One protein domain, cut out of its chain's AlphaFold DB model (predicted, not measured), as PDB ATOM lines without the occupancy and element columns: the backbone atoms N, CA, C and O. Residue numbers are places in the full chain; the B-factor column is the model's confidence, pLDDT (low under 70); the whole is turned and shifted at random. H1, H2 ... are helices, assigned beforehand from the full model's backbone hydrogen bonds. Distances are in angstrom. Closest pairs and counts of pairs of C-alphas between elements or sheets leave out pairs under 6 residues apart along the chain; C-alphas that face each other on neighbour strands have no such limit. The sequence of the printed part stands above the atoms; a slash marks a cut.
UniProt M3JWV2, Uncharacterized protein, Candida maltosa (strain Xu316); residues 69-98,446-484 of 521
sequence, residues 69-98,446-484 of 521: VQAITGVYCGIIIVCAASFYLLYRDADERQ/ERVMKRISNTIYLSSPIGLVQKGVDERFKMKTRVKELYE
ATOM      1  N   VAL A  69     -50.515  24.332 -46.726       64.50
ATOM      2  CA  VAL A  69     -50.247  24.260 -45.283       64.50
ATOM      3  C   VAL A  69     -50.495  22.847 -44.757       64.50
ATOM      4  O   VAL A  69     -49.645  22.329 -44.054       64.50
ATOM      5  N   GLN A  70     -51.578  22.161 -45.133       68.00
ATOM      6  CA  GLN A  70     -51.808  20.768 -44.718       68.00
ATOM      7  C   GLN A  70     -50.772  19.789 -45.284       68.00
ATOM      8  O   GLN A  70     -50.344  18.884 -44.569       68.00
ATOM      9  N   ALA A  71     -50.344  19.969 -46.535       64.56
ATOM     10  CA  ALA A  71     -49.299  19.154 -47.146       64.56
ATOM     11  C   ALA A  71     -47.941  19.393 -46.472       64.56
ATOM     12  O   ALA A  71     -47.248  18.438 -46.132       64.56
ATOM     13  N   ILE A  72     -47.597  20.654 -46.211       68.94
ATOM     14  CA  ILE A  72     -46.383  21.047 -45.493       68.94
ATOM     15  C   ILE A  72     -46.412  20.490 -44.064       68.94
ATOM     16  O   ILE A  72     -45.461  19.831 -43.657       68.94
ATOM     17  N   THR A  73     -47.515  20.647 -43.329       71.06
ATOM     18  CA  THR A  73     -47.676  20.082 -41.980       71.06
ATOM     19  C   THR A  73     -47.599  18.554 -41.993       71.06
ATOM     20  O   THR A  73     -46.969  17.970 -41.119       71.06
ATOM     21  N   GLY A  74     -48.170  17.888 -43.003       74.75
ATOM     22  CA  GLY A  74     -48.058  16.437 -43.177       74.75
ATOM     23  C   GLY A  74     -46.619  15.974 -43.429       74.75
ATOM     24  O   GLY A  74     -46.181  14.986 -42.841       74.75
ATOM     25  N   VAL A  75     -45.861  16.715 -44.241       74.88
ATOM     26  CA  VAL A  75     -44.433  16.464 -44.484       74.88
ATOM     27  C   VAL A  75     -43.614  16.706 -43.215       74.88
ATOM     28  O   VAL A  75     -42.809  15.851 -42.858       74.88
ATOM     29  N   TYR A  76     -43.856  17.798 -42.483       75.44
ATOM     30  CA  TYR A  76     -43.179  18.074 -41.211       75.44
ATOM     31  C   TYR A  76     -43.453  16.992 -40.162       75.44
ATOM     32  O   TYR A  76     -42.512  16.472 -39.565       75.44
ATOM     33  N   CYS A  77     -44.711  16.582 -39.979       77.94
ATOM     34  CA  CYS A  77     -45.059  15.488 -39.071       77.94
ATOM     35  C   CYS A  77     -44.408  14.165 -39.501       77.94
ATOM     36  O   CYS A  77     -43.885  13.436 -38.661       77.94
ATOM     37  N   GLY A  78     -44.384  13.871 -40.805       75.88
ATOM     38  CA  GLY A  78     -43.712  12.689 -41.345       75.88
ATOM     39  C   GLY A  78     -42.205  12.696 -41.077       75.88
ATOM     40  O   GLY A  78     -41.659  11.689 -40.631       75.88
ATOM     41  N   ILE A  79     -41.541  13.838 -41.278       76.12
ATOM     42  CA  ILE A  79     -40.113  14.009 -40.984       76.12
ATOM     43  C   ILE A  79     -39.849  13.791 -39.494       76.12
ATOM     44  O   ILE A  79     -38.942  13.036 -39.157       76.12
ATOM     45  N   ILE A  80     -40.651  14.383 -38.606       80.25
ATOM     46  CA  ILE A  80     -40.488  14.228 -37.153       80.25
ATOM     47  C   ILE A  80     -40.624  12.758 -36.743       80.25
ATOM     48  O   ILE A  80     -39.780  12.257 -36.003       80.25
ATOM     49  N   ILE A  81     -41.631  12.046 -37.259       81.88
ATOM     50  CA  ILE A  81     -41.842  10.622 -36.956       81.88
ATOM     51  C   ILE A  81     -40.656   9.781 -37.434       81.88
ATOM     52  O   ILE A  81     -40.169   8.933 -36.690       81.88
ATOM     53  N   VAL A  82     -40.158  10.020 -38.650       78.94
ATOM     54  CA  VAL A  82     -39.004   9.284 -39.191       78.94
ATOM     55  C   VAL A  82     -37.733   9.595 -38.399       78.94
ATOM     56  O   VAL A  82     -36.985   8.675 -38.069       78.94
ATOM     57  N   CYS A  83     -37.509  10.859 -38.033       78.38
ATOM     58  CA  CYS A  83     -36.377  11.261 -37.199       78.38
ATOM     59  C   CYS A  83     -36.446  10.585 -35.823       78.38
ATOM     60  O   CYS A  83     -35.471   9.962 -35.406       78.38
ATOM     61  N   ALA A  84     -37.603  10.621 -35.159       80.50
ATOM     62  CA  ALA A  84     -37.811   9.981 -33.861       80.50
ATOM     63  C   ALA A  84     -37.635   8.455 -33.933       80.50
ATOM     64  O   ALA A  84     -36.948   7.878 -33.096       80.50
ATOM     65  N   ALA A  85     -38.182   7.803 -34.964       80.75
ATOM     66  CA  ALA A  85     -38.017   6.368 -35.176       80.75
ATOM     67  C   ALA A  85     -36.549   5.989 -35.434       80.75
ATOM     68  O   ALA A  85     -36.060   5.008 -34.882       80.75
ATOM     69  N   SER A  86     -35.824   6.779 -36.232       79.31
ATOM     70  CA  SER A  86     -34.399   6.542 -36.494       79.31
ATOM     71  C   SER A  86     -33.538   6.725 -35.242       79.31
ATOM     72  O   SER A  86     -32.650   5.914 -34.990       79.31
ATOM     73  N   PHE A  87     -33.842   7.732 -34.418       81.06
ATOM     74  CA  PHE A  87     -33.157   7.941 -33.149       81.06
ATOM     75  C   PHE A  87     -33.479   6.828 -32.152       81.06
ATOM     76  O   PHE A  87     -32.579   6.345 -31.481       81.06
ATOM     77  N   TYR A  88     -34.726   6.355 -32.101       85.62
ATOM     78  CA  TYR A  88     -35.104   5.215 -31.265       85.62
ATOM     79  C   TYR A  88     -34.361   3.931 -31.659       85.62
ATOM     80  O   TYR A  88     -33.923   3.188 -30.783       85.62
ATOM     81  N   LEU A  89     -34.162   3.683 -32.959       84.38
ATOM     82  CA  LEU A  89     -33.345   2.558 -33.426       84.38
ATOM     83  C   LEU A  89     -31.881   2.698 -32.988       84.38
ATOM     84  O   LEU A  89     -31.303   1.725 -32.518       84.38
ATOM     85  N   LEU A  90     -31.302   3.900 -33.099       83.81
ATOM     86  CA  LEU A  90     -29.942   4.167 -32.618       83.81
ATOM     87  C   LEU A  90     -29.819   4.036 -31.098       83.81
ATOM     88  O   LEU A  90     -28.820   3.509 -30.620       83.81
ATOM     89  N   TYR A  91     -30.813   4.520 -30.352       87.38
ATOM     90  CA  TYR A  91     -30.872   4.403 -28.900       87.38
ATOM     91  C   TYR A  91     -30.930   2.936 -28.490       87.38
ATOM     92  O   TYR A  91     -30.144   2.511 -27.658       87.38
ATOM     93  N   ARG A  92     -31.816   2.153 -29.111       87.19
ATOM     94  CA  ARG A  92     -31.961   0.731 -28.806       87.19
ATOM     95  C   ARG A  92     -30.695  -0.060 -29.138       87.19
ATOM     96  O   ARG A  92     -30.308  -0.903 -28.344       87.19
ATOM     97  N   ASP A  93     -30.048   0.214 -30.272       85.69
ATOM     98  CA  ASP A  93     -28.768  -0.431 -30.605       85.69
ATOM     99  C   ASP A  93     -27.667  -0.049 -29.606       85.69
ATOM    100  O   ASP A  93     -26.911  -0.909 -29.161       85.69
ATOM    101  N   ALA A  94     -27.606   1.226 -29.203       84.38
ATOM    102  CA  ALA A  94     -26.655   1.684 -28.196       84.38
ATOM    103  C   ALA A  94     -26.918   1.048 -26.822       84.38
ATOM    104  O   ALA A  94     -25.968   0.605 -26.188       84.38
ATOM    105  N   ASP A  95     -28.182   0.948 -26.405       86.88
ATOM    106  CA  ASP A  95     -28.610   0.342 -25.138       86.88
ATOM    107  C   ASP A  95     -28.350  -1.175 -25.100       86.88
ATOM    108  O   ASP A  95     -27.892  -1.712 -24.092       86.88
ATOM    109  N   GLU A  96     -28.557  -1.872 -26.226       85.44
ATOM    110  CA  GLU A  96     -28.222  -3.296 -26.370       85.44
ATOM    111  C   GLU A  96     -26.701  -3.543 -26.285       85.44
ATOM    112  O   GLU A  96     -26.277  -4.581 -25.774       85.44
ATOM    113  N   ARG A  97     -25.867  -2.598 -26.746       83.06
ATOM    114  CA  ARG A  97     -24.395  -2.671 -26.634       83.06
ATOM    115  C   ARG A  97     -23.880  -2.258 -25.258       83.06
ATOM    116  O   ARG A  97     -22.881  -2.794 -24.786       83.06
ATOM    117  N   GLN A  98     -24.523  -1.270 -24.652       84.19
ATOM    118  CA  GLN A  98     -24.140  -0.659 -23.395       84.19
ATOM    119  C   GLN A  98     -25.402  -0.138 -22.716       84.19
ATOM    120  O   GLN A  98     -25.968   0.851 -23.162       84.19
ATOM    121  N   GLU A 446     -25.356  -5.492 -38.627       76.44
ATOM    122  CA  GLU A 446     -24.247  -4.549 -38.452       76.44
ATOM    123  C   GLU A 446     -23.980  -3.737 -39.722       76.44
ATOM    124  O   GLU A 446     -23.773  -2.527 -39.661       76.44
ATOM    125  N   ARG A 447     -24.079  -4.361 -40.905       77.62
ATOM    126  CA  ARG A 447     -23.948  -3.635 -42.181       77.62
ATOM    127  C   ARG A 447     -25.050  -2.595 -42.385       77.62
ATOM    128  O   ARG A 447     -24.788  -1.537 -42.960       77.62
ATOM    129  N   VAL A 448     -26.280  -2.898 -41.970       80.44
ATOM    130  CA  VAL A 448     -27.412  -1.966 -42.057       80.44
ATOM    131  C   VAL A 448     -27.229  -0.823 -41.066       80.44
ATOM    132  O   VAL A 448     -27.319   0.333 -41.478       80.44
ATOM    133  N   MET A 449     -26.893  -1.128 -39.812       81.81
ATOM    134  CA  MET A 449     -26.655  -0.114 -38.787       81.81
ATOM    135  C   MET A 449     -25.498   0.805 -39.166       81.81
ATOM    136  O   MET A 449     -25.688   2.015 -39.193       81.81
ATOM    137  N   LYS A 450     -24.363   0.271 -39.634       80.19
ATOM    138  CA  LYS A 450     -23.235   1.081 -40.132       80.19
ATOM    139  C   LYS A 450     -23.644   2.036 -41.248       80.19
ATOM    140  O   LYS A 450     -23.248   3.198 -41.265       80.19
ATOM    141  N   ARG A 451     -24.494   1.587 -42.175       75.31
ATOM    142  CA  ARG A 451     -25.010   2.444 -43.250       75.31
ATOM    143  C   ARG A 451     -25.940   3.539 -42.727       75.31
ATOM    144  O   ARG A 451     -25.846   4.672 -43.206       75.31
ATOM    145  N   ILE A 452     -26.852   3.196 -41.818       78.44
ATOM    146  CA  ILE A 452     -27.807   4.135 -41.219       78.44
ATOM    147  C   ILE A 452     -27.043   5.182 -40.413       78.44
ATOM    148  O   ILE A 452     -27.181   6.367 -40.706       78.44
ATOM    149  N   SER A 453     -26.170   4.750 -39.505       78.31
ATOM    150  CA  SER A 453     -25.333   5.613 -38.675       78.31
ATOM    151  C   SER A 453     -24.492   6.557 -39.530       78.31
ATOM    152  O   SER A 453     -24.629   7.768 -39.387       78.31
ATOM    153  N   ASN A 454     -23.746   6.050 -40.522       75.38
ATOM    154  CA  ASN A 454     -22.987   6.910 -41.440       75.38
ATOM    155  C   ASN A 454     -23.878   7.955 -42.127       75.38
ATOM    156  O   ASN A 454     -23.500   9.112 -42.243       75.38
ATOM    157  N   THR A 455     -25.080   7.579 -42.568       72.50
ATOM    158  CA  THR A 455     -25.992   8.521 -43.240       72.50
ATOM    159  C   THR A 455     -26.511   9.598 -42.278       72.50
ATOM    160  O   THR A 455     -26.575  10.770 -42.654       72.50
ATOM    161  N   ILE A 456     -26.843   9.213 -41.041       73.31
ATOM    162  CA  ILE A 456     -27.301  10.129 -39.990       73.31
ATOM    163  C   ILE A 456     -26.197  11.124 -39.627       73.31
ATOM    164  O   ILE A 456     -26.475  12.317 -39.525       73.31
ATOM    165  N   TYR A 457     -24.951  10.671 -39.488       71.50
ATOM    166  CA  TYR A 457     -23.826  11.562 -39.202       71.50
ATOM    167  C   TYR A 457     -23.510  12.508 -40.371       71.50
ATOM    168  O   TYR A 457     -23.204  13.672 -40.140       71.50
ATOM    169  N   LEU A 458     -23.642  12.045 -41.619       68.56
ATOM    170  CA  LEU A 458     -23.357  12.850 -42.815       68.56
ATOM    171  C   LEU A 458     -24.408  13.923 -43.111       68.56
ATOM    172  O   LEU A 458     -24.083  15.006 -43.586       68.56
ATOM    173  N   SER A 459     -25.683  13.593 -42.922       65.00
ATOM    174  CA  SER A 459     -26.790  14.374 -43.495       65.00
ATOM    175  C   SER A 459     -27.965  14.554 -42.537       65.00
ATOM    176  O   SER A 459     -29.059  14.928 -42.957       65.00
ATOM    177  N   SER A 460     -27.740  14.329 -41.236       69.88
ATOM    178  CA  SER A 460     -28.783  14.285 -40.202       69.88
ATOM    179  C   SER A 460     -29.815  13.167 -40.474       69.88
ATOM    180  O   SER A 460     -29.773  12.512 -41.518       69.88
ATOM    181  N   PRO A 461     -30.767  12.889 -39.565       67.75
ATOM    182  CA  PRO A 461     -31.788  11.864 -39.811       67.75
ATOM    183  C   PRO A 461     -32.638  12.120 -41.061       67.75
ATOM    184  O   PRO A 461     -33.074  11.177 -41.720       67.75
ATOM    185  N   ILE A 462     -32.816  13.390 -41.441       70.00
ATOM    186  CA  ILE A 462     -33.481  13.778 -42.694       70.00
ATOM    187  C   ILE A 462     -32.725  13.269 -43.928       70.00
ATOM    188  O   ILE A 462     -33.325  12.927 -44.946       70.00
ATOM    189  N   GLY A 463     -31.409  13.115 -43.792       67.44
ATOM    190  CA  GLY A 463     -30.513  12.502 -44.749       67.44
ATOM    191  C   GLY A 463     -30.868  11.067 -45.117       67.44
ATOM    192  O   GLY A 463     -30.618  10.653 -46.244       67.44
ATOM    193  N   LEU A 464     -31.520  10.306 -44.230       70.50
ATOM    194  CA  LEU A 464     -32.025   8.969 -44.568       70.50
ATOM    195  C   LEU A 464     -33.111   9.041 -45.645       70.50
ATOM    196  O   LEU A 464     -33.124   8.237 -46.578       70.50
ATOM    197  N   VAL A 465     -34.000  10.033 -45.535       70.12
ATOM    198  CA  VAL A 465     -35.052  10.288 -46.523       70.12
ATOM    199  C   VAL A 465     -34.432  10.861 -47.792       70.12
ATOM    200  O   VAL A 465     -34.700  10.354 -48.879       70.12
ATOM    201  N   GLN A 466     -33.550  11.854 -47.654       69.81
ATOM    202  CA  GLN A 466     -32.865  12.477 -48.783       69.81
ATOM    203  C   GLN A 466     -32.066  11.453 -49.592       69.81
ATOM    204  O   GLN A 466     -32.208  11.406 -50.805       69.81
ATOM    205  N   LYS A 467     -31.298  10.578 -48.942       68.69
ATOM    206  CA  LYS A 467     -30.542   9.511 -49.602       68.69
ATOM    207  C   LYS A 467     -31.457   8.507 -50.293       68.69
ATOM    208  O   LYS A 467     -31.173   8.118 -51.414       68.69
ATOM    209  N   GLY A 468     -32.579   8.129 -49.680       65.62
ATOM    210  CA  GLY A 468     -33.560   7.247 -50.320       65.62
ATOM    211  C   GLY A 468     -34.250   7.861 -51.548       65.62
ATOM    212  O   GLY A 468     -34.755   7.123 -52.399       65.62
ATOM    213  N   VAL A 469     -34.293   9.193 -51.642       67.69
ATOM    214  CA  VAL A 469     -34.766   9.944 -52.815       67.69
ATOM    215  C   VAL A 469     -33.627  10.095 -53.830       67.69
ATOM    216  O   VAL A 469     -33.785   9.731 -54.993       67.69
ATOM    217  N   ASP A 470     -32.448  10.527 -53.394       68.81
ATOM    218  CA  ASP A 470     -31.267  10.720 -54.233       68.81
ATOM    219  C   ASP A 470     -30.783   9.401 -54.864       68.81
ATOM    220  O   ASP A 470     -30.441   9.389 -56.039       68.81
ATOM    221  N   GLU A 471     -30.848   8.259 -54.172       65.12
ATOM    222  CA  GLU A 471     -30.527   6.936 -54.740       65.12
ATOM    223  C   GLU A 471     -31.497   6.505 -55.854       65.12
ATOM    224  O   GLU A 471     -31.139   5.675 -56.692       65.12
ATOM    225  N   ARG A 472     -32.723   7.045 -55.869       65.38
ATOM    226  CA  ARG A 472     -33.730   6.760 -56.903       65.38
ATOM    227  C   ARG A 472     -33.687   7.742 -58.069       65.38
ATOM    228  O   ARG A 472     -34.029   7.348 -59.180       65.38
ATOM    229  N   PHE A 473     -33.298   8.995 -57.822       65.25
ATOM    230  CA  PHE A 473     -33.407  10.084 -58.800       65.25
ATOM    231  C   PHE A 473     -32.066  10.685 -59.251       65.25
ATOM    232  O   PHE A 473     -32.042  11.397 -60.254       65.25
ATOM    233  N   LYS A 474     -30.949  10.410 -58.567       56.41
ATOM    234  CA  LYS A 474     -29.602  10.892 -58.922       56.41
ATOM    235  C   LYS A 474     -28.643   9.734 -59.209       56.41
ATOM    236  O   LYS A 474     -28.860   8.584 -58.829       56.41
ATOM    237  N   MET A 475     -27.555  10.051 -59.911       50.81
ATOM    238  CA  MET A 475     -26.465   9.115 -60.195       50.81
ATOM    239  C   MET A 475     -25.819   8.656 -58.879       50.81
ATOM    240  O   MET A 475     -25.620   9.472 -57.979       50.81
ATOM    241  N   LYS A 476     -25.501   7.359 -58.756       54.97
ATOM    242  CA  LYS A 476     -24.957   6.767 -57.521       54.97
ATOM    243  C   LYS A 476     -23.668   7.474 -57.091       54.97
ATOM    244  O   LYS A 476     -22.596   7.182 -57.612       54.97
ATOM    245  N   THR A 477     -23.759   8.358 -56.108       55.47
ATOM    246  CA  THR A 477     -22.597   8.913 -55.411       55.47
ATOM    247  C   THR A 477     -22.123   7.933 -54.342       55.47
ATOM    248  O   THR A 477     -22.937   7.382 -53.596       55.47
ATOM    249  N   ARG A 478     -20.805   7.699 -54.257       51.09
ATOM    250  CA  ARG A 478     -20.203   6.911 -53.169       51.09
ATOM    251  C   ARG A 478     -20.604   7.542 -51.832       51.09
ATOM    252  O   ARG A 478     -20.524   8.759 -51.679       51.09
ATOM    253  N   VAL A 479     -21.028   6.716 -50.874       54.38
ATOM    254  CA  VAL A 479     -21.154   7.153 -49.479       54.38
ATOM    255  C   VAL A 479     -19.741   7.461 -49.009       54.38
ATOM    256  O   VAL A 479     -18.939   6.541 -48.856       54.38
ATOM    257  N   LYS A 480     -19.431   8.748 -48.887       54.22
ATOM    258  CA  LYS A 480     -18.155   9.230 -48.369       54.22
ATOM    259  C   LYS A 480     -17.967   8.729 -46.930       54.22
ATOM    260  O   LYS A 480     -18.941   8.601 -46.184       54.22
ATOM    261  N   GLU A 481     -16.742   8.363 -46.579       53.94
ATOM    262  CA  GLU A 481     -16.416   7.820 -45.255       53.94
ATOM    263  C   GLU A 481     -16.302   8.962 -44.232       53.94
ATOM    264  O   GLU A 481     -15.980  10.090 -44.591       53.94
ATOM    265  N   LEU A 482     -16.604   8.693 -42.955       51.19
ATOM    266  CA  LEU A 482     -16.666   9.717 -41.893       51.19
ATOM    267  C   LEU A 482     -15.366  10.526 -41.740       51.19
ATOM    268  O   LEU A 482     -15.419  11.704 -41.396       51.19
ATOM    269  N   TYR A 483     -14.226   9.908 -42.052       49.47
ATOM    270  CA  TYR A 483     -12.894  10.515 -42.034       49.47
ATOM    271  C   TYR A 483     -12.721  11.676 -43.030       49.47
ATOM    272  O   TYR A 483     -11.786  12.451 -42.893       49.47
ATOM    273  N   GLU A 484     -13.598  11.805 -44.032       51.38
ATOM    274  CA  GLU A 484     -13.484  12.812 -45.099       51.38
ATOM    275  C   GLU A 484     -14.186  14.151 -44.777       51.38
ATOM    276  O   GLU A 484     -14.230  15.020 -45.647       51.38
TER     277      GLU A 484
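Overview. This is residues 69 to 98 and 446 to 484 of the 521 residues of an uncharacterized protein of Candida maltosa (strain Xu316) (UniProt M3JWV2). One long helix, H1, makes the longest axis, and two shorter helices, H2 and H3, form an L-shaped corner beside it; an unnamed tail after H3 folds back toward H2. Residues 69 to 78 of H1 and 468 to 476 stick out. The printed part has 69 residues with three named helices, in the order H1, H2, H3, and no named strand: all helix, loose, with a radius of gyration of the C-alphas of 13.7 A and spans of 41 by 33 by 18 A.

Along the chain. Find C-alpha 69 at (-50.247, 24.260, -45.283); from there H1, residues 69 to 97, runs 41.7 A. H2 is residues 446 to 459, 19.7 A. H3, residues 462 to 473, runs 16.5 A to C-alpha 473 at (-33.407, 10.084, -58.800).

Arrangement. Look at Cys 83 and Ile 462, the closest C-alphas of H1 and H3, 6.7 A apart: these helices only just touch, with 3 pairs of C-alphas within 8 A, H1 with residues 79 to 83 alone and H3 with residue 462 alone. Their lines are only just about perpendicular, at 71 degrees. H1 and H2 are close but not clearly touching, nearest at the C-alphas of Leu 90 and Ser 453, 7.7 A. H2 and H3 touch, H2 with residues 452 to 456 alone and H3 with residues 462 to 467 alone, and their lines are about perpendicular, at 80 degrees; the closest C-alphas are those of Thr 455 and Leu 464, 6.2 A apart. Every O i to N i+4 pair is within hydrogen-bond range in H1 and H2, and 7 of 8 in H3.

Size, cuts and confidence. Residues 99 to 445 are not printed; C-alphas 98 and 446 are 15.6 A apart across the cut. The H2 to H3 link is tight. The pLDDT is under 70 at residues 69 to 72, 458 to 461, 463 and 466 to 484.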